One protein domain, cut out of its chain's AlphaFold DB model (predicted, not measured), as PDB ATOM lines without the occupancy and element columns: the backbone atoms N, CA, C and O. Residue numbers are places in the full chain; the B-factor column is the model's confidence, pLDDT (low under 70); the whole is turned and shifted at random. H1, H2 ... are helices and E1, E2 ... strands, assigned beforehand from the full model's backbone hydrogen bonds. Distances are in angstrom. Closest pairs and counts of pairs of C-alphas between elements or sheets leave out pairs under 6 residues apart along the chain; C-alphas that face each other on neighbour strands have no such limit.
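AT A GLANCE: This is residues 146 to 260 and 310 to 324 of the 448 residues of an uncharacterized protein of Culex quinquefasciatus (UniProt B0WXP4). A narrow, strongly twisted sheet of three parallel strands has H3 packed on it, while H4 and H5 form a helical arm beyond the ends of E2 and E3, reached by the link after E2. H1 only grazes the sheet, and H2 lies off it in a long loop whose residues 171 to 178 stick out. The printed part has 130 residues with five named helices and three named strands, in the order H1 H2 E1 H3 E2 H4 H5 E3, and its class is mixed, helices and strands. The sheet order is E1 E3 E2; the whole is loose, with a radius of gyration of the C-alphas of 18.0 A, and spans 53 by 34 by 29 A.

HOW THE PARTS SIT: In the sheet, E3, residues 313 to 321, is the inner strand between the edge strands E1, residues 187 to 191, and E2, residues 214 to 225. E1 and E3 are parallel at 19 degrees, with N 316 and O 188 2.8 A apart, within hydrogen-bond range. E3 and E2 are parallel at 27 degrees, with N 315 and O 215 at 2.8 A and N 224 and O 319 at 3.0 A, both within that range. E2 bends by 78 degrees at residue 219. H3, residues 192 to 199, is on the sheet; its closest C-alphas to E3 are those of Gly 192 and Arg 317, 4.9 A apart. E1, H3 and E2 form a split strand-helix-strand unit, two strands running the same way with a helix between them in the chain and E3 between them in the sheet; its crossover is right-handed. H1, residues 149 to 154, only grazes the sheet with residues 149 to 152; the C-alphas of Leu 149 and Glu 219, its closest pair with E2, are 7.2 A apart. H2, residues 167 to 170, is not on the sheet. H4, residues 236 to 249, and H5, residues 252 to 258, are close but not clearly touching, with the closest C-alphas, Leu 247 and Met 253, 6.0 A apart; they run the same way at a steep tilt of 59 degrees. Neither is on the sheet. In H1, H3, H4 and H5 every O i to N i+4 pair is within hydrogen-bond range; H2 is too short for one.

IN THESE COORDINATES: E3 measures 25.7 A, E2 25.2 A, H4 19.8 A and E1 13.5 A. H1 begins at C-alpha 149 (108.977, -240.130, 278.090), H4 at C-alpha 236 (76.582, -214.875, 282.260), and E3 ends at C-alpha 321 (91.746, -229.940, 273.827).

THE WHOLE: The C-alphas of Glu 208 and Ala 235, the two farthest apart, are 56.3 A apart. Residues 261 to 309 are not printed, and C-alphas 260 and 310 are 30.0 A apart across this cut. The links H1 to H2, H2 to E1 and H3 to E2 are long. The mean pLDDT of the printed part is 76.1; residues 158 to 179, 260 and 310 to 324 are under 70.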
ATOM      1  N   ILE A 146     115.015-238.814 271.216       85.81
ATOM      2  CA  ILE A 146     114.165-238.852 272.399       85.81
ATOM      3  C   ILE A 146     112.748-238.494 271.943       85.81
ATOM      4  O   ILE A 146     112.470-237.366 271.523       85.81
ATOM      5  N   SER A 147     111.895-239.512 271.917       88.62
ATOM      6  CA  SER A 147     110.578-239.492 271.279       88.62
ATOM      7  C   SER A 147     109.463-239.796 272.271       88.62
ATOM      8  O   SER A 147     108.356-239.268 272.137       88.62
ATOM      9  N   THR A 148     109.798-240.604 273.275       89.69
ATOM     10  CA  THR A 148     108.951-241.016 274.386       89.69
ATOM     11  C   THR A 148     109.460-240.446 275.706       89.69
ATOM     12  O   THR A 148     110.633-240.096 275.852       89.69
ATOM     13  N   LEU A 149     108.590-240.414 276.713       88.06
ATOM     14  CA  LEU A 149     108.977-240.130 278.090       88.06
ATOM     15  C   LEU A 149     109.989-241.162 278.612       88.06
ATOM     16  O   LEU A 149     110.884-240.789 279.362       88.06
ATOM     17  N   GLN A 150     109.897-242.429 278.193       88.25
ATOM     18  CA  GLN A 150     110.865-243.450 278.602       88.25
ATOM     19  C   GLN A 150     112.271-243.136 278.075       88.25
ATOM     20  O   GLN A 150     113.224-243.238 278.840       88.25
ATOM     21  N   ASP A 151     112.402-242.643 276.836       88.94
ATOM     22  CA  ASP A 151     113.694-242.194 276.293       88.94
ATOM     23  C   ASP A 151     114.326-241.076 277.156       88.94
ATOM     24  O   ASP A 151     115.546-241.044 277.304       88.94
ATOM     25  N   VAL A 152     113.510-240.176 277.735       87.00
ATOM     26  CA  VAL A 152     113.957-239.098 278.652       87.00
ATOM     27  C   VAL A 152     114.428-239.654 280.001       87.00
ATOM     28  O   VAL A 152     115.380-239.144 280.596       87.00
ATOM     29  N   LEU A 153     113.743-240.679 280.516       85.50
ATOM     30  CA  LEU A 153     114.110-241.330 281.774       85.50
ATOM     31  C   LEU A 153     115.411-242.124 281.613       85.50
ATOM     32  O   LEU A 153     116.313-242.005 282.442       85.50
ATOM     33  N   ASP A 154     115.535-242.856 280.506       89.00
ATOM     34  CA  ASP A 154     116.710-243.659 280.167       89.00
ATOM     35  C   ASP A 154     117.940-242.789 279.835       89.00
ATOM     36  O   ASP A 154     119.074-243.229 280.033       89.00
ATOM     37  N   SER A 155     117.756-241.543 279.369       86.00
ATOM     38  CA  SER A 155     118.860-240.602 279.116       86.00
ATOM     39  C   SER A 155     119.412-239.915 280.371       86.00
ATOM     40  O   SER A 155     120.455-239.264 280.286       86.00
ATOM     41  N   GLY A 156     118.744-240.021 281.527       84.00
ATOM     42  CA  GLY A 156     119.190-239.421 282.796       84.00
ATOM     43  C   GLY A 156     119.252-237.882 282.807       84.00
ATOM     44  O   GLY A 156     119.849-237.282 283.702       84.00
ATOM     45  N   THR A 157     118.661-237.227 281.807       76.25
ATOM     46  CA  THR A 157     118.708-235.771 281.595       76.25
ATOM     47  C   THR A 157     117.627-235.050 282.385       76.25
ATOM     48  O   THR A 157     116.450-235.286 282.119       76.25
ATOM     49  N   MET A 158     118.037-234.144 283.291       61.19
ATOM     50  CA  MET A 158     117.202-233.171 284.029       61.19
ATOM     51  C   MET A 158     115.850-232.886 283.360       61.19
ATOM     52  O   MET A 158     115.811-232.200 282.341       61.19
ATOM     53  N   ALA A 159     114.745-233.326 283.962       59.78
ATOM     54  CA  ALA A 159     113.472-232.646 283.765       59.78
ATOM     55  C   ALA A 159     113.467-231.438 284.706       59.78
ATOM     56  O   ALA A 159     113.430-231.618 285.925       59.78
ATOM     57  N   LEU A 160     113.546-230.224 284.154       58.12
ATOM     58  CA  LEU A 160     113.320-229.015 284.941       58.12
ATOM     59  C   LEU A 160     111.819-228.912 285.220       58.12
ATOM     60  O   LEU A 160     111.009-228.898 284.289       58.12
ATOM     61  N   ASP A 161     111.469-228.854 286.505       54.31
ATOM     62  CA  ASP A 161     110.090-228.719 286.966       54.31
ATOM     63  C   ASP A 161     109.515-227.394 286.457       54.31
ATOM     64  O   ASP A 161     109.851-226.313 286.949       54.31
ATOM     65  N   PHE A 162     108.720-227.463 285.387       56.00
ATOM     66  CA  PHE A 162     108.252-226.254 284.734       56.00
ATOM     67  C   PHE A 162     107.041-225.704 285.483       56.00
ATOM     68  O   PHE A 162     106.030-226.406 285.619       56.00
ATOM     69  N   PRO A 163     107.071-224.429 285.901       50.34
ATOM     70  CA  PRO A 163     106.014-223.840 286.696       50.34
ATOM     71  C   PRO A 163     104.769-223.521 285.855       50.34
ATOM     72  O   PRO A 163     104.401-222.361 285.664       50.34
ATOM     73  N   MET A 164     104.031-224.545 285.421       50.25
ATOM     74  CA  MET A 164     102.712-224.374 284.800       50.25
ATOM     75  C   MET A 164     101.732-223.645 285.744       50.25
ATOM     76  O   MET A 164     100.777-223.026 285.282       50.25
ATOM     77  N   PHE A 165     102.013-223.658 287.056       48.75
ATOM     78  CA  PHE A 165     101.317-222.867 288.073       48.75
ATOM     79  C   PHE A 165     102.124-221.695 288.654       48.75
ATOM     80  O   PHE A 165     101.506-220.689 288.994       48.75
ATOM     81  N   SER A 166     103.462-221.752 288.760       48.47
ATOM     82  CA  SER A 166     104.226-220.590 289.267       48.47
ATOM     83  C   SER A 166     104.363-219.469 288.225       48.47
ATOM     84  O   SER A 166     104.422-218.316 288.626       48.47
ATOM     85  N   SER A 167     104.245-219.740 286.918       48.41
ATOM     86  CA  SER A 167     104.192-218.691 285.876       48.41
ATOM     87  C   SER A 167     102.965-217.771 285.983       48.41
ATOM     88  O   SER A 167     103.033-216.594 285.631       48.41
ATOM     89  N   LEU A 168     101.856-218.257 286.560       51.00
ATOM     90  CA  LEU A 168     100.712-217.419 286.952       51.00
ATOM     91  C   LEU A 168     101.049-216.439 288.093       51.00
ATOM     92  O   LEU A 168     100.356-215.436 288.246       51.00
ATOM     93  N   TYR A 169     102.105-216.711 288.865       46.62
ATOM     94  CA  TYR A 169     102.625-215.847 289.925       46.62
ATOM     95  C   TYR A 169     103.886-215.060 289.497       46.62
ATOM     96  O   TYR A 169     104.029-213.916 289.923       46.62
ATOM     97  N   SER A 170     104.760-215.582 288.621       46.19
ATOM     98  CA  SER A 170     105.935-214.845 288.110       46.19
ATOM     99  C   SER A 170     105.537-213.692 287.184       46.19
ATOM    100  O   SER A 170     106.163-212.637 287.222       46.19
ATOM    101  N   PHE A 171     104.396-213.793 286.487       52.44
ATOM    102  CA  PHE A 171     103.797-212.660 285.764       52.44
ATOM    103  C   PHE A 171     103.493-211.434 286.648       52.44
ATOM    104  O   PHE A 171     103.334-210.336 286.119       52.44
ATOM    105  N   ILE A 172     103.391-211.611 287.971       54.62
ATOM    106  CA  ILE A 172     103.149-210.537 288.947       54.62
ATOM    107  C   ILE A 172     104.478-209.983 289.503       54.62
ATOM    108  O   ILE A 172     104.515-208.860 290.000       54.62
ATOM    109  N   ASN A 173     105.576-210.735 289.388       52.88
ATOM    110  CA  ASN A 173     106.866-210.428 290.000       52.88
ATOM    111  C   ASN A 173     107.937-210.257 288.903       52.88
ATOM    112  O   ASN A 173     108.692-211.178 288.607       52.88
ATOM    113  N   HIS A 174     107.984-209.078 288.267       53.69
ATOM    114  CA  HIS A 174     108.838-208.787 287.100       53.69
ATOM    115  C   HIS A 174     110.343-208.648 287.428       53.69
ATOM    116  O   HIS A 174     110.988-207.670 287.041       53.69
ATOM    117  N   THR A 175     110.950-209.622 288.106       54.47
ATOM    118  CA  THR A 175     112.405-209.683 288.327       54.47
ATOM    119  C   THR A 175     113.153-210.210 287.097       54.47
ATOM    120  O   THR A 175     113.817-211.234 287.166       54.47
ATOM    121  N   HIS A 176     113.005-209.474 285.990       52.94
ATOM    122  CA  HIS A 176     113.912-209.205 284.859       52.94
ATOM    123  C   HIS A 176     114.846-210.257 284.213       52.94
ATOM    124  O   HIS A 176     115.443-209.921 283.188       52.94
ATOM    125  N   GLU A 177     114.959-211.488 284.701       59.25
ATOM    126  CA  GLU A 177     115.624-212.575 283.973       59.25
ATOM    127  C   GLU A 177     114.733-213.023 282.797       59.25
ATOM    128  O   GLU A 177     113.537-213.275 282.990       59.25
ATOM    129  N   PRO A 178     115.254-213.118 281.560       62.28
ATOM    130  CA  PRO A 178     114.465-213.566 280.424       62.28
ATOM    131  C   PRO A 178     114.250-215.087 280.487       62.28
ATOM    132  O   PRO A 178     115.004-215.846 279.878       62.28
ATOM    133  N   GLU A 179     113.148-215.523 281.119       64.56
ATOM    134  CA  GLU A 179     112.610-216.911 281.153       64.56
ATOM    135  C   GLU A 179     112.366-217.544 279.749       64.56
ATOM    136  O   GLU A 179     111.763-218.607 279.604       64.56
ATOM    137  N   GLU A 180     112.792-216.871 278.678       71.50
ATOM    138  CA  GLU A 180     112.587-217.220 277.277       71.50
ATOM    139  C   GLU A 180     113.746-218.032 276.674       71.50
ATOM    140  O   GLU A 180     113.538-218.740 275.679       71.50
ATOM    141  N   GLN A 181     114.951-217.911 277.247       82.00
ATOM    142  CA  GLN A 181     116.128-218.666 276.824       82.00
ATOM    143  C   GLN A 181     116.153-220.024 277.524       82.00
ATOM    144  O   GLN A 181     116.132-220.118 278.749       82.00
ATOM    145  N   LEU A 182     116.227-221.079 276.723       85.81
ATOM    146  CA  LEU A 182     116.333-222.446 277.206       85.81
ATOM    147  C   LEU A 182     117.828-222.832 277.296       85.81
ATOM    148  O   LEU A 182     118.595-222.561 276.369       85.81
ATOM    149  N   ASP A 183     118.227-223.482 278.388       84.94
ATOM    150  CA  ASP A 183     119.609-223.677 278.882       84.94
ATOM    151  C   ASP A 183     120.599-224.413 277.952       84.94
ATOM    152  O   ASP A 183     121.812-224.273 278.084       84.94
ATOM    153  N   GLY A 184     120.092-225.199 277.012       86.94
ATOM    154  CA  GLY A 184     120.844-226.045 276.089       86.94
ATOM    155  C   GLY A 184     121.079-227.461 276.615       86.94
ATOM    156  O   GLY A 184     121.846-228.204 276.000       86.94
ATOM    157  N   THR A 185     120.446-227.848 277.731       83.50
ATOM    158  CA  THR A 185     120.709-229.115 278.436       83.50
ATOM    159  C   THR A 185     119.495-229.807 279.071       83.50
ATOM    160  O   THR A 185     119.502-231.037 279.150       83.50
ATOM    161  N   SER A 186     118.464-229.083 279.506       83.88
ATOM    162  CA  SER A 186     117.365-229.612 280.325       83.88
ATOM    163  C   SER A 186     116.083-229.861 279.537       83.88
ATOM    164  O   SER A 186     115.750-229.152 278.590       83.88
ATOM    165  N   VAL A 187     115.319-230.867 279.955       86.19
ATOM    166  CA  VAL A 187     114.005-231.174 279.392       86.19
ATOM    167  C   VAL A 187     112.941-230.311 280.063       86.19
ATOM    168  O   VAL A 187     112.853-230.255 281.289       86.19
ATOM    169  N   TYR A 188     112.112-229.657 279.251       86.06
ATOM    170  CA  TYR A 188     111.119-228.681 279.710       86.06
ATOM    171  C   TYR A 188     109.689-229.157 279.456       86.06
ATOM    172  O   TYR A 188     109.390-229.614 278.356       86.06
ATOM    173  N   MET A 189     108.777-229.012 280.424       83.88
ATOM    174  CA  MET A 189     107.356-229.356 280.249       83.88
ATOM    175  C   MET A 189     106.486-228.131 280.007       83.88
ATOM    176  O   MET A 189     106.416-227.228 280.828       83.88
ATOM    177  N   THR A 190     105.768-228.092 278.885       83.25
ATOM    178  CA  THR A 190     104.960-226.917 278.543       83.25
ATOM    179  C   THR A 190     103.737-227.269 277.699       83.25
ATOM    180  O   THR A 190     103.605-228.374 277.164       83.25
ATOM    181  N   ASN A 191     102.811-226.319 277.570       84.31
ATOM    182  CA  ASN A 191     101.701-226.460 276.637       84.31
ATOM    183  C   ASN A 191     102.255-226.523 275.203       84.31
ATOM    184  O   ASN A 191     103.109-225.713 274.847       84.31
ATOM    185  N   GLY A 192     101.755-227.426 274.358       84.12
ATOM    186  CA  GLY A 192     102.223-227.585 272.977       84.12
ATOM    187  C   GLY A 192     102.200-226.295 272.150       84.12
ATOM    188  O   GLY A 192     103.072-226.101 271.305       84.12
ATOM    189  N   PHE A 193     101.280-225.369 272.439       82.31
ATOM    190  CA  PHE A 193     101.288-224.025 271.858       82.31
ATOM    191  C   PHE A 193     102.510-223.205 272.306       82.31
ATOM    192  O   PHE A 193     103.256-222.711 271.462       82.31
ATOM    193  N   VAL A 194     102.753-223.102 273.616       82.19
ATOM    194  CA  VAL A 194     103.878-222.339 274.185       82.19
ATOM    195  C   VAL A 194     105.216-222.964 273.789       82.19
ATOM    196  O   VAL A 194     106.102-222.250 273.332       82.19
ATOM    197  N   GLY A 195     105.336-224.293 273.838       87.69
ATOM    198  CA  GLY A 195     106.502-225.019 273.334       87.69
ATOM    199  C   GLY A 195     106.764-224.742 271.855       87.69
ATOM    200  O   GLY A 195     107.892-224.433 271.485       87.69
ATOM    201  N   SER A 196     105.727-224.743 271.006       88.19
ATOM    202  CA  SER A 196     105.884-224.401 269.582       88.19
ATOM    203  C   SER A 196     106.384-222.976 269.340       88.19
ATOM    204  O   SER A 196     107.108-222.757 268.371       88.19
ATOM    205  N   LEU A 197     106.054-222.036 270.232       86.94
ATOM    206  CA  LEU A 197     106.554-220.665 270.183       86.94
ATOM    207  C   LEU A 197     108.008-220.583 270.672       86.94
ATOM    208  O   LEU A 197     108.847-220.030 269.968       86.94
ATOM    209  N   LEU A 198     108.318-221.166 271.838       87.56
ATOM    210  CA  LEU A 198     109.657-221.147 272.444       87.56
ATOM    211  C   LEU A 198     110.721-221.759 271.526       87.56
ATOM    212  O   LEU A 198     111.783-221.168 271.345       87.56
ATOM    213  N   VAL A 199     110.410-222.893 270.895       91.06
ATOM    214  CA  VAL A 199     111.299-223.612 269.964       91.06
ATOM    215  C   VAL A 199     111.611-222.799 268.704       91.06
ATOM    216  O   VAL A 199     112.683-222.940 268.128       91.06
ATOM    217  N   GLN A 200     110.688-221.938 268.267       91.19
ATOM    218  CA  GLN A 200     110.841-221.119 267.058       91.19
ATOM    219  C   GLN A 200     111.517-219.763 267.318       91.19
ATOM    220  O   GLN A 200     111.733-219.001 266.376       91.19
ATOM    221  N   ARG A 201     111.852-219.428 268.572       88.75
ATOM    222  CA  ARG A 201     112.568-218.184 268.891       88.75
ATOM    223  C   ARG A 201     114.020-218.263 268.433       88.75
ATOM    224  O   ARG A 201     114.684-219.269 268.652       88.75
ATOM    225  N   ALA A 202     114.534-217.160 267.886       92.50
ATOM    226  CA  ALA A 202     115.904-217.061 267.375       92.50
ATOM    227  C   ALA A 202     116.979-217.454 268.411       92.50
ATOM    228  O   ALA A 202     117.958-218.092 268.051       92.50
ATOM    229  N   ILE A 203     116.762-217.145 269.696       91.81
ATOM    230  CA  ILE A 203     117.649-217.536 270.811       91.81
ATOM    231  C   ILE A 203     117.732-219.057 271.036       91.81
ATOM    232  O   ILE A 203     118.743-219.552 271.518       91.81
ATOM    233  N   ASN A 204     116.691-219.803 270.651       92.06
ATOM    234  CA  ASN A 204     116.605-221.261 270.771       92.06
ATOM    235  C   ASN A 204     116.839-221.965 269.416       92.06
ATOM    236  O   ASN A 204     116.711-223.188 269.316       92.06
ATOM    237  N   TRP A 205     117.189-221.208 268.371       93.06
ATOM    238  CA  TRP A 205     117.576-221.727 267.063       93.06
ATOM    239  C   TRP A 205     119.078-222.035 267.035       93.06
ATOM    240  O   TRP A 205     119.887-221.383 267.703       93.06
ATOM    241  N   ASP A 206     119.461-223.055 266.278       92.25
ATOM    242  CA  ASP A 206     120.846-223.324 265.920       92.25
ATOM    243  C   ASP A 206     121.063-222.893 264.467       92.25
ATOM    244  O   ASP A 206     120.520-223.479 263.527       92.25
ATOM    245  N   PHE A 207     121.835-221.823 264.292       91.88
ATOM    246  CA  PHE A 207     122.148-221.267 262.980       91.88
ATOM    247  C   PHE A 207     123.210-222.084 262.229       91.88
ATOM    248  O   PHE A 207     123.256-221.991 261.006       91.88
ATOM    249  N   GLU A 208     124.007-222.912 262.915       89.94
ATOM    250  CA  GLU A 208     125.015-223.774 262.280       89.94
ATOM    251  C   GLU A 208     124.352-224.993 261.621       89.94
ATOM    252  O   GLU A 208     124.618-225.296 260.458       89.94
ATOM    253  N   SER A 209     123.431-225.665 262.325       88.00
ATOM    254  CA  SER A 209     122.669-226.806 261.781       88.00
ATOM    255  C   SER A 209     121.361-226.424 261.065       88.00
ATOM    256  O   SER A 209     120.679-227.301 260.517       88.00
ATOM    257  N   ASN A 210     121.015-225.130 261.072       90.12
ATOM    258  CA  ASN A 210     119.763-224.543 260.581       90.12
ATOM    259  C   ASN A 210     118.498-225.266 261.086       90.12
ATOM    260  O   ASN A 210     117.559-225.540 260.331       90.12
ATOM    261  N   GLN A 211     118.490-225.614 262.370       89.56
ATOM    262  CA  GLN A 211     117.412-226.346 263.030       89.56
ATOM    263  C   GLN A 211     117.134-225.741 264.412       89.56
ATOM    264  O   GLN A 211     118.004-225.098 264.997       89.56
ATOM    265  N   PRO A 212     115.940-225.941 264.992       91.50
ATOM    266  CA  PRO A 212     115.731-225.609 266.393       91.50
ATOM    267  C   PRO A 212     116.652-226.457 267.281       91.50
ATOM    268  O   PRO A 212     116.726-227.672 267.095       91.50
ATOM    269  N   ARG A 213     117.275-225.860 268.310       90.50
ATOM    270  CA  ARG A 213     118.036-226.619 269.330       90.50
ATOM    271  C   ARG A 213     117.144-227.602 270.096       90.50
ATOM    272  O   ARG A 213     117.638-228.555 270.691       90.50
ATOM    273  N   TYR A 214     115.830-227.374 270.068       91.81
ATOM    274  CA  TYR A 214     114.838-228.104 270.844       91.81
ATOM    275  C   TYR A 214     113.846-228.862 269.972       91.81
ATOM    276  O   TYR A 214     113.224-228.289 269.077       91.81
ATOM    277  N   ARG A 215     113.607-230.134 270.294       91.06
ATOM    278  CA  ARG A 215     112.515-230.918 269.713       91.06
ATOM    279  C   ARG A 215     111.354-231.038 270.695       91.06
ATOM    280  O   ARG A 215     111.527-231.457 271.833       91.06
ATOM    281  N   ILE A 216     110.149-230.734 270.219       91.56
ATOM    282  CA  ILE A 216     108.903-231.074 270.913       91.56
ATOM    283  C   ILE A 216     108.656-232.569 270.721       91.56
ATOM    284  O   ILE A 216     108.704-233.045 269.585       91.56
ATOM    285  N   MET A 217     108.393-233.298 271.804       91.38
ATOM    286  CA  MET A 217     108.060-234.720 271.705       91.38
ATOM    287  C   MET A 217     106.693-234.945 271.062       91.38
ATOM    288  O   MET A 217     105.763-234.143 271.204       91.38
ATOM    289  N   ASP A 218     106.591-236.066 270.354       89.12
ATOM    290  CA  ASP A 218     105.355-236.514 269.721       89.12
ATOM    291  C   ASP A 218     104.425-237.199 270.744       89.12
ATOM    292  O   ASP A 218     103.200-237.097 270.631       89.12
ATOM    293  N   GLU A 219     104.988-237.818 271.792       89.31
ATOM    294  CA  GLU A 219     104.228-238.291 272.950       89.31
ATOM    295  C   GLU A 219     103.666-237.119 273.779       89.31
ATOM    296  O   GLU A 219     104.351-236.143 274.098       89.31
ATOM    297  N   ARG A 220     102.386-237.230 274.150       83.62
ATOM    298  CA  ARG A 220     101.671-236.257 274.984       83.62
ATOM    299  C   ARG A 220     101.601-236.763 276.416       83.62
ATOM    300  O   ARG A 220     100.933-237.760 276.667       83.62
ATOM    301  N   PHE A 221     102.193-236.027 277.352       82.12
ATOM    302  CA  PHE A 221     102.156-236.394 278.772       82.12
ATOM    303  C   PHE A 221     100.743-236.295 279.369       82.12
ATOM    304  O   PHE A 221     100.302-237.166 280.112       82.12
ATOM    305  N   ALA A 222     100.015-235.231 279.024       82.56
ATOM    306  CA  ALA A 222      98.664-234.988 279.511       82.56
ATOM    307  C   ALA A 222      97.813-234.256 278.467       82.56
ATOM    308  O   ALA A 222      98.324-233.536 277.601       82.56
ATOM    309  N   MET A 223      96.495-234.412 278.590       80.00
ATOM    310  CA  MET A 223      95.506-233.648 277.839       80.00
ATOM    311  C   MET A 223      94.882-232.609 278.769       80.00
ATOM    312  O   MET A 223      94.086-232.942 279.644       80.00
ATOM    313  N   GLY A 224      95.255-231.343 278.592       77.88
ATOM    314  CA  GLY A 224      94.597-230.251 279.302       77.88
ATOM    315  C   GLY A 224      93.215-229.987 278.706       77.88
ATOM    316  O   GLY A 224      93.022-230.149 277.503       77.88
ATOM    317  N   VAL A 225      92.266-229.509 279.511       78.44
ATOM    318  CA  VAL A 225      91.034-228.905 278.985       78.44
ATOM    319  C   VAL A 225      91.066-227.416 279.277       78.44
ATOM    320  O   VAL A 225      91.162-227.009 280.432       78.44
ATOM    321  N   ALA A 226      91.005-226.592 278.230       77.00
ATOM    322  CA  ALA A 226      90.988-225.143 278.391       77.00
ATOM    323  C   ALA A 226      89.675-224.703 279.063       77.00
ATOM    324  O   ALA A 226      88.589-224.887 278.506       77.00
ATOM    325  N   PHE A 227      89.776-224.113 280.255       80.31
ATOM    326  CA  PHE A 227      88.639-223.598 281.012       80.31
ATOM    327  C   PHE A 227      88.647-222.069 281.056       80.31
ATOM    328  O   PHE A 227      89.685-221.430 281.210       80.31
ATOM    329  N   TYR A 228      87.459-221.476 280.966       85.12
ATOM    330  CA  TYR A 228      87.263-220.051 281.203       85.12
ATOM    331  C   TYR A 228      86.880-219.858 282.669       85.12
ATOM    332  O   TYR A 228      85.801-220.280 283.091       85.12
ATOM    333  N   SER A 229      87.769-219.246 283.454       83.06
ATOM    334  CA  SER A 229      87.464-218.912 284.846       83.06
ATOM    335  C   SER A 229      86.347-217.869 284.897       83.06
ATOM    336  O   SER A 229      86.407-216.844 284.219       83.06
ATOM    337  N   MET A 230      85.310-218.139 285.689       86.56
ATOM    338  CA  MET A 230      84.178-217.235 285.894       86.56
ATOM    339  C   MET A 230      83.753-217.250 287.361       86.56
ATOM    340  O   MET A 230      83.734-218.327 287.966       86.56
ATOM    341  N   PRO A 231      83.323-216.105 287.928       89.31
ATOM    342  CA  PRO A 231      82.734-216.073 289.259       89.31
ATOM    343  C   PRO A 231      81.587-217.080 289.375       89.31
ATOM    344  O   PRO A 231      80.715-217.142 288.505       89.31
ATOM    345  N   VAL A 232      81.556-217.846 290.470       89.00
ATOM    346  CA  VAL A 232      80.577-218.931 290.687       89.00
ATOM    347  C   VAL A 232      79.130-218.449 290.520       89.00
ATOM    348  O   VAL A 232      78.307-219.181 289.972       89.00
ATOM    349  N   LYS A 233      78.857-217.204 290.936       93.69
ATOM    350  CA  LYS A 233      77.551-216.523 290.887       93.69
ATOM    351  C   LYS A 233      77.349-215.627 289.646       93.69
ATOM    352  O   LYS A 233      76.454-214.790 289.646       93.69
ATOM    353  N   SER A 234      78.169-215.754 288.599       94.00
ATOM    354  CA  SER A 234      78.010-214.957 287.373       94.00
ATOM    355  C   SER A 234      76.742-215.352 286.606       94.00
ATOM    356  O   SER A 234      76.627-216.486 286.138       94.00
ATOM    357  N   ALA A 235      75.824-214.401 286.400       94.06
ATOM    358  CA  ALA A 235      74.623-214.597 285.582       94.06
ATOM    359  C   ALA A 235      74.954-214.989 284.124       94.06
ATOM    360  O   ALA A 235      74.214-215.740 283.489       94.06
ATOM    361  N   LEU A 236      76.114-214.559 283.613       94.25
ATOM    362  CA  LEU A 236      76.582-214.875 282.260       94.25
ATOM    363  C   LEU A 236      77.052-216.332 282.100       94.25
ATOM    364  O   LEU A 236      77.170-216.805 280.972       94.25
ATOM    365  N   LYS A 237      77.287-217.071 283.195       92.06
ATOM    366  CA  LYS A 237      77.834-218.443 283.168       92.06
ATOM    367  C   LYS A 237      77.016-219.395 282.288       92.06
ATOM    368  O   LYS A 237      77.589-220.212 281.568       92.06
ATOM    369  N   HIS A 238      75.685-219.288 282.318       92.06
ATOM    370  CA  HIS A 238      74.809-220.131 281.498       92.06
ATOM    371  C   HIS A 238      74.873-219.755 280.009       92.06
ATOM    372  O   HIS A 238      75.045-220.625 279.155       92.06
ATOM    373  N   GLN A 239      74.786-218.456 279.700       95.19
ATOM    374  CA  GLN A 239      74.859-217.943 278.328       95.19
ATOM    375  C   GLN A 239      76.214-218.259 277.684       95.19
ATOM    376  O   GLN A 239      76.266-218.756 276.562       95.19
ATOM    377  N   PHE A 240      77.312-218.057 278.416       92.81
ATOM    378  CA  PHE A 240      78.651-218.370 277.931       92.81
ATOM    379  C   PHE A 240      78.830-219.866 277.658       92.81
ATOM    380  O   PHE A 240      79.331-220.231 276.599       92.81
ATOM    381  N   ARG A 241      78.362-220.745 278.559       92.69
ATOM    382  CA  ARG A 241      78.412-222.201 278.346       92.69
ATOM    383  C   ARG A 241      77.646-222.623 277.089       92.69
ATOM    384  O   ARG A 241      78.124-223.487 276.357       92.69
ATOM    385  N   PHE A 242      76.488-222.012 276.828       95.38
ATOM    386  CA  PHE A 242      75.719-222.244 275.605       95.38
ATOM    387  C   PHE A 242      76.500-221.813 274.352       95.38
ATOM    388  O   PHE A 242      76.644-222.607 273.425       95.38
ATOM    389  N   VAL A 243      77.072-220.603 274.347       94.94
ATOM    390  CA  VAL A 243      77.867-220.091 273.216       94.94
ATOM    391  C   VAL A 243      79.130-220.926 272.986       94.94
ATOM    392  O   VAL A 243      79.397-221.310 271.851       94.94
ATOM    393  N   GLN A 244      79.883-221.271 274.035       92.75
ATOM    394  CA  GLN A 244      81.076-222.118 273.927       92.75
ATOM    395  C   GLN A 244      80.731-223.494 273.342       92.75
ATOM    396  O   GLN A 244      81.433-223.974 272.453       92.75
ATOM    397  N   LYS A 245      79.627-224.106 273.796       93.81
ATOM    398  CA  LYS A 245      79.130-225.372 273.246       93.81
ATOM    399  C   LYS A 245      78.785-225.229 271.757       93.81
ATOM    400  O   LYS A 245      79.289-226.007 270.955       93.81
ATOM    401  N   ALA A 246      78.018-224.207 271.379       95.75
ATOM    402  CA  ALA A 246      77.638-223.969 269.986       95.75
ATOM    403  C   ALA A 246      78.854-223.713 269.070       95.75
ATOM    404  O   ALA A 246      78.916-224.259 267.971       95.75
ATOM    405  N   LEU A 247      79.850-222.937 269.514       93.19
ATOM    406  CA  LEU A 247      81.091-222.680 268.762       93.19
ATOM    407  C   LEU A 247      81.976-223.928 268.601       93.19
ATOM    408  O   LEU A 247      82.722-224.036 267.623       93.19
ATOM    409  N   PHE A 248      81.906-224.859 269.554       92.00
ATOM    410  CA  PHE A 248      82.581-226.151 269.471       92.00
ATOM    411  C   PHE A 248      81.847-227.114 268.524       92.00
ATOM    412  O   PHE A 248      82.464-227.647 267.606       92.00
ATOM    413  N   GLU A 249      80.530-227.280 268.687       94.56
ATOM    414  CA  GLU A 249      79.695-228.179 267.870       94.56
ATOM    415  C   GLU A 249      79.629-227.760 266.393       94.56
ATOM    416  O   GLU A 249      79.638-228.609 265.509       94.56
ATOM    417  N   THR A 250      79.648-226.455 266.106       97.00
ATOM    418  CA  THR A 250      79.756-225.924 264.730       97.00
ATOM    419  C   THR A 250      81.159-226.052 264.126       97.00
ATOM    420  O   THR A 250      81.371-225.672 262.977       97.00
ATOM    421  N   GLY A 251      82.149-226.536 264.885       93.12
ATOM    422  CA  GLY A 251      83.537-226.655 264.438       93.12
ATOM    423  C   GLY A 251      84.275-225.321 264.260       93.12
ATOM    424  O   GLY A 251      85.445-225.333 263.873       93.12
ATOM    425  N   ILE A 252      83.652-224.176 264.576       93.62
ATOM    426  CA  ILE A 252      84.252-222.838 264.419       93.62
ATOM    427  C   ILE A 252      85.550-222.732 265.228       93.62
ATOM    428  O   ILE A 252      86.552-222.244 264.708       93.62
ATOM    429  N   MET A 253      85.587-223.261 266.458       84.00
ATOM    430  CA  MET A 253      86.821-223.275 267.261       84.00
ATOM    431  C   MET A 253      87.951-224.073 266.591       84.00
ATOM    432  O   MET A 253      89.097-223.624 266.579       84.00
ATOM    433  N   ASN A 254      87.636-225.216 265.973       84.31
ATOM    434  CA  ASN A 254      88.620-226.030 265.256       84.31
ATOM    435  C   ASN A 254      89.109-225.327 263.983       84.31
ATOM    436  O   ASN A 254      90.304-225.353 263.700       84.31
ATOM    437  N   HIS A 255      88.220-224.641 263.259       87.94
ATOM    438  CA  HIS A 255      88.568-223.841 262.083       87.94
ATOM    439  C   HIS A 255      89.464-222.639 262.431       87.94
ATOM    440  O   HIS A 255      90.455-222.378 261.750       87.94
ATOM    441  N   CYS A 256      89.162-221.929 263.522       83.62
ATOM    442  CA  CYS A 256      90.003-220.840 264.021       83.62
ATOM    443  C   CYS A 256      91.382-221.330 264.487       83.62
ATOM    444  O   CYS A 256      92.367-220.624 264.289       83.62
ATOM    445  N   ASN A 257      91.468-222.526 265.076       77.12
ATOM    446  CA  ASN A 257      92.739-223.109 265.508       77.12
ATOM    447  C   ASN A 257      93.575-223.639 264.331       77.12
ATOM    448  O   ASN A 257      94.779-223.396 264.294       77.12
ATOM    449  N   SER A 258      92.968-224.302 263.339       78.75
ATOM    450  CA  SER A 258      93.694-224.811 262.164       78.75
ATOM    451  C   SER A 258      94.190-223.695 261.239       78.75
ATOM    452  O   SER A 258      95.258-223.825 260.644       78.75
ATOM    453  N   ARG A 259      93.486-222.554 261.183       75.19
ATOM    454  CA  ARG A 259      93.935-221.327 260.498       75.19
ATOM    455  C   ARG A 259      94.973-220.493 261.269       75.19
ATOM    456  O   ARG A 259      95.274-219.379 260.850       75.19
ATOM    457  N   ARG A 260      95.600-221.034 262.324       63.56
ATOM    458  CA  ARG A 260      96.822-220.468 262.933       63.56
ATOM    459  C   ARG A 260      98.127-221.196 262.529       63.56
ATOM    460  O   ARG A 260      98.816-221.706 263.410       63.56
ATOM    461  N   GLY A 310     126.398-225.982 270.578       30.75
ATOM    462  CA  GLY A 310     125.077-226.561 270.800       30.75
ATOM    463  C   GLY A 310     125.057-228.055 271.117       30.75
ATOM    464  O   GLY A 310     126.016-228.795 270.893       30.75
ATOM    465  N   LYS A 311     123.902-228.475 271.638       32.69
ATOM    466  CA  LYS A 311     123.414-229.851 271.777       32.69
ATOM    467  C   LYS A 311     121.900-229.821 271.550       32.69
ATOM    468  O   LYS A 311     121.261-228.809 271.833       32.69
ATOM    469  N   THR A 312     121.331-230.905 271.027       39.31
ATOM    470  CA  THR A 312     119.879-231.014 270.807       39.31
ATOM    471  C   THR A 312     119.180-231.473 272.081       39.31
ATOM    472  O   THR A 312     119.601-232.454 272.690       39.31
ATOM    473  N   VAL A 313     118.110-230.779 272.469       51.84
ATOM    474  CA  VAL A 313     117.393-230.978 273.740       51.84
ATOM    475  C   VAL A 313     115.877-231.050 273.503       51.84
ATOM    476  O   VAL A 313     115.402-230.910 272.376       51.84
ATOM    477  N   VAL A 314     115.101-231.393 274.528       48.09
ATOM    478  CA  VAL A 314     113.751-231.954 274.384       48.09
ATOM    479  C   VAL A 314     112.718-231.144 275.164       48.09
ATOM    480  O   VAL A 314     112.990-230.650 276.254       48.09
ATOM    481  N   ILE A 315     111.511-231.020 274.615       47.66
ATOM    482  CA  ILE A 315     110.376-230.360 275.263       47.66
ATOM    483  C   ILE A 315     109.175-231.312 275.315       47.66
ATOM    484  O   ILE A 315     108.657-231.759 274.288       47.66
ATOM    485  N   LEU A 316     108.719-231.589 276.536       41.97
ATOM    486  CA  LEU A 316     107.505-232.328 276.874       41.97
ATOM    487  C   LEU A 316     106.262-231.510 276.500       41.97
ATOM    488  O   LEU A 316     106.125-230.340 276.869       41.97
ATOM    489  N   ARG A 317     105.332-232.153 275.786       37.75
ATOM    490  CA  ARG A 317     104.145-231.521 275.207       37.75
ATOM    491  C   ARG A 317     102.872-231.831 275.997       37.75
ATOM    492  O   ARG A 317     102.473-232.988 276.120       37.75
ATOM    493  N   VAL A 318     102.167-230.782 276.418       38.16
ATOM    494  CA  VAL A 318     100.793-230.857 276.945       38.16
ATOM    495  C   VAL A 318      99.846-230.159 275.970       38.16
ATOM    496  O   VAL A 318      99.874-228.939 275.835       38.16
ATOM    497  N   ASP A 319      99.003-230.906 275.259       34.94
ATOM    498  CA  ASP A 319      98.010-230.289 274.372       34.94
ATOM    499  C   ASP A 319      96.707-230.017 275.128       34.94
ATOM    500  O   ASP A 319      96.131-230.907 275.756       34.94
ATOM    501  N   THR A 320      96.210-228.784 275.026       36.19
ATOM    502  CA  THR A 320      94.862-228.435 275.483       36.19
ATOM    503  C   THR A 320      93.831-228.738 274.404       36.19
ATOM    504  O   THR A 320      93.827-228.084 273.358       36.19
ATOM    505  N   THR A 321      92.926-229.678 274.663       35.59
ATOM    506  CA  THR A 321      91.746-229.940 273.827       35.59
ATOM    507  C   THR A 321      90.494-229.357 274.482       35.59
ATOM    508  O   THR A 321      90.474-229.021 275.666       35.59
ATOM    509  N   LEU A 322      89.421-229.192 273.711       37.88
ATOM    510  CA  LEU A 322      88.101-228.888 274.256       37.88
ATOM    511  C   LEU A 322      87.314-230.195 274.288       37.88
ATOM    512  O   LEU A 322      86.926-230.711 273.243       37.88
ATOM    513  N   ALA A 323      87.123-230.750 275.482       33.97
ATOM    514  CA  ALA A 323      86.334-231.960 275.667       33.97
ATOM    515  C   ALA A 323      84.834-231.624 275.704       33.97
ATOM    516  O   ALA A 323      84.382-230.818 276.521       33.97
ATOM    517  N   GLY A 324      84.052-232.268 274.837       32.38
ATOM    518  CA  GLY A 324      82.599-232.335 274.966       32.38
ATOM    519  C   GLY A 324      82.204-233.516 275.853       32.38
ATOM    520  O   GLY A 324      82.663-234.631 275.626       32.38
TER     521      GLY A 324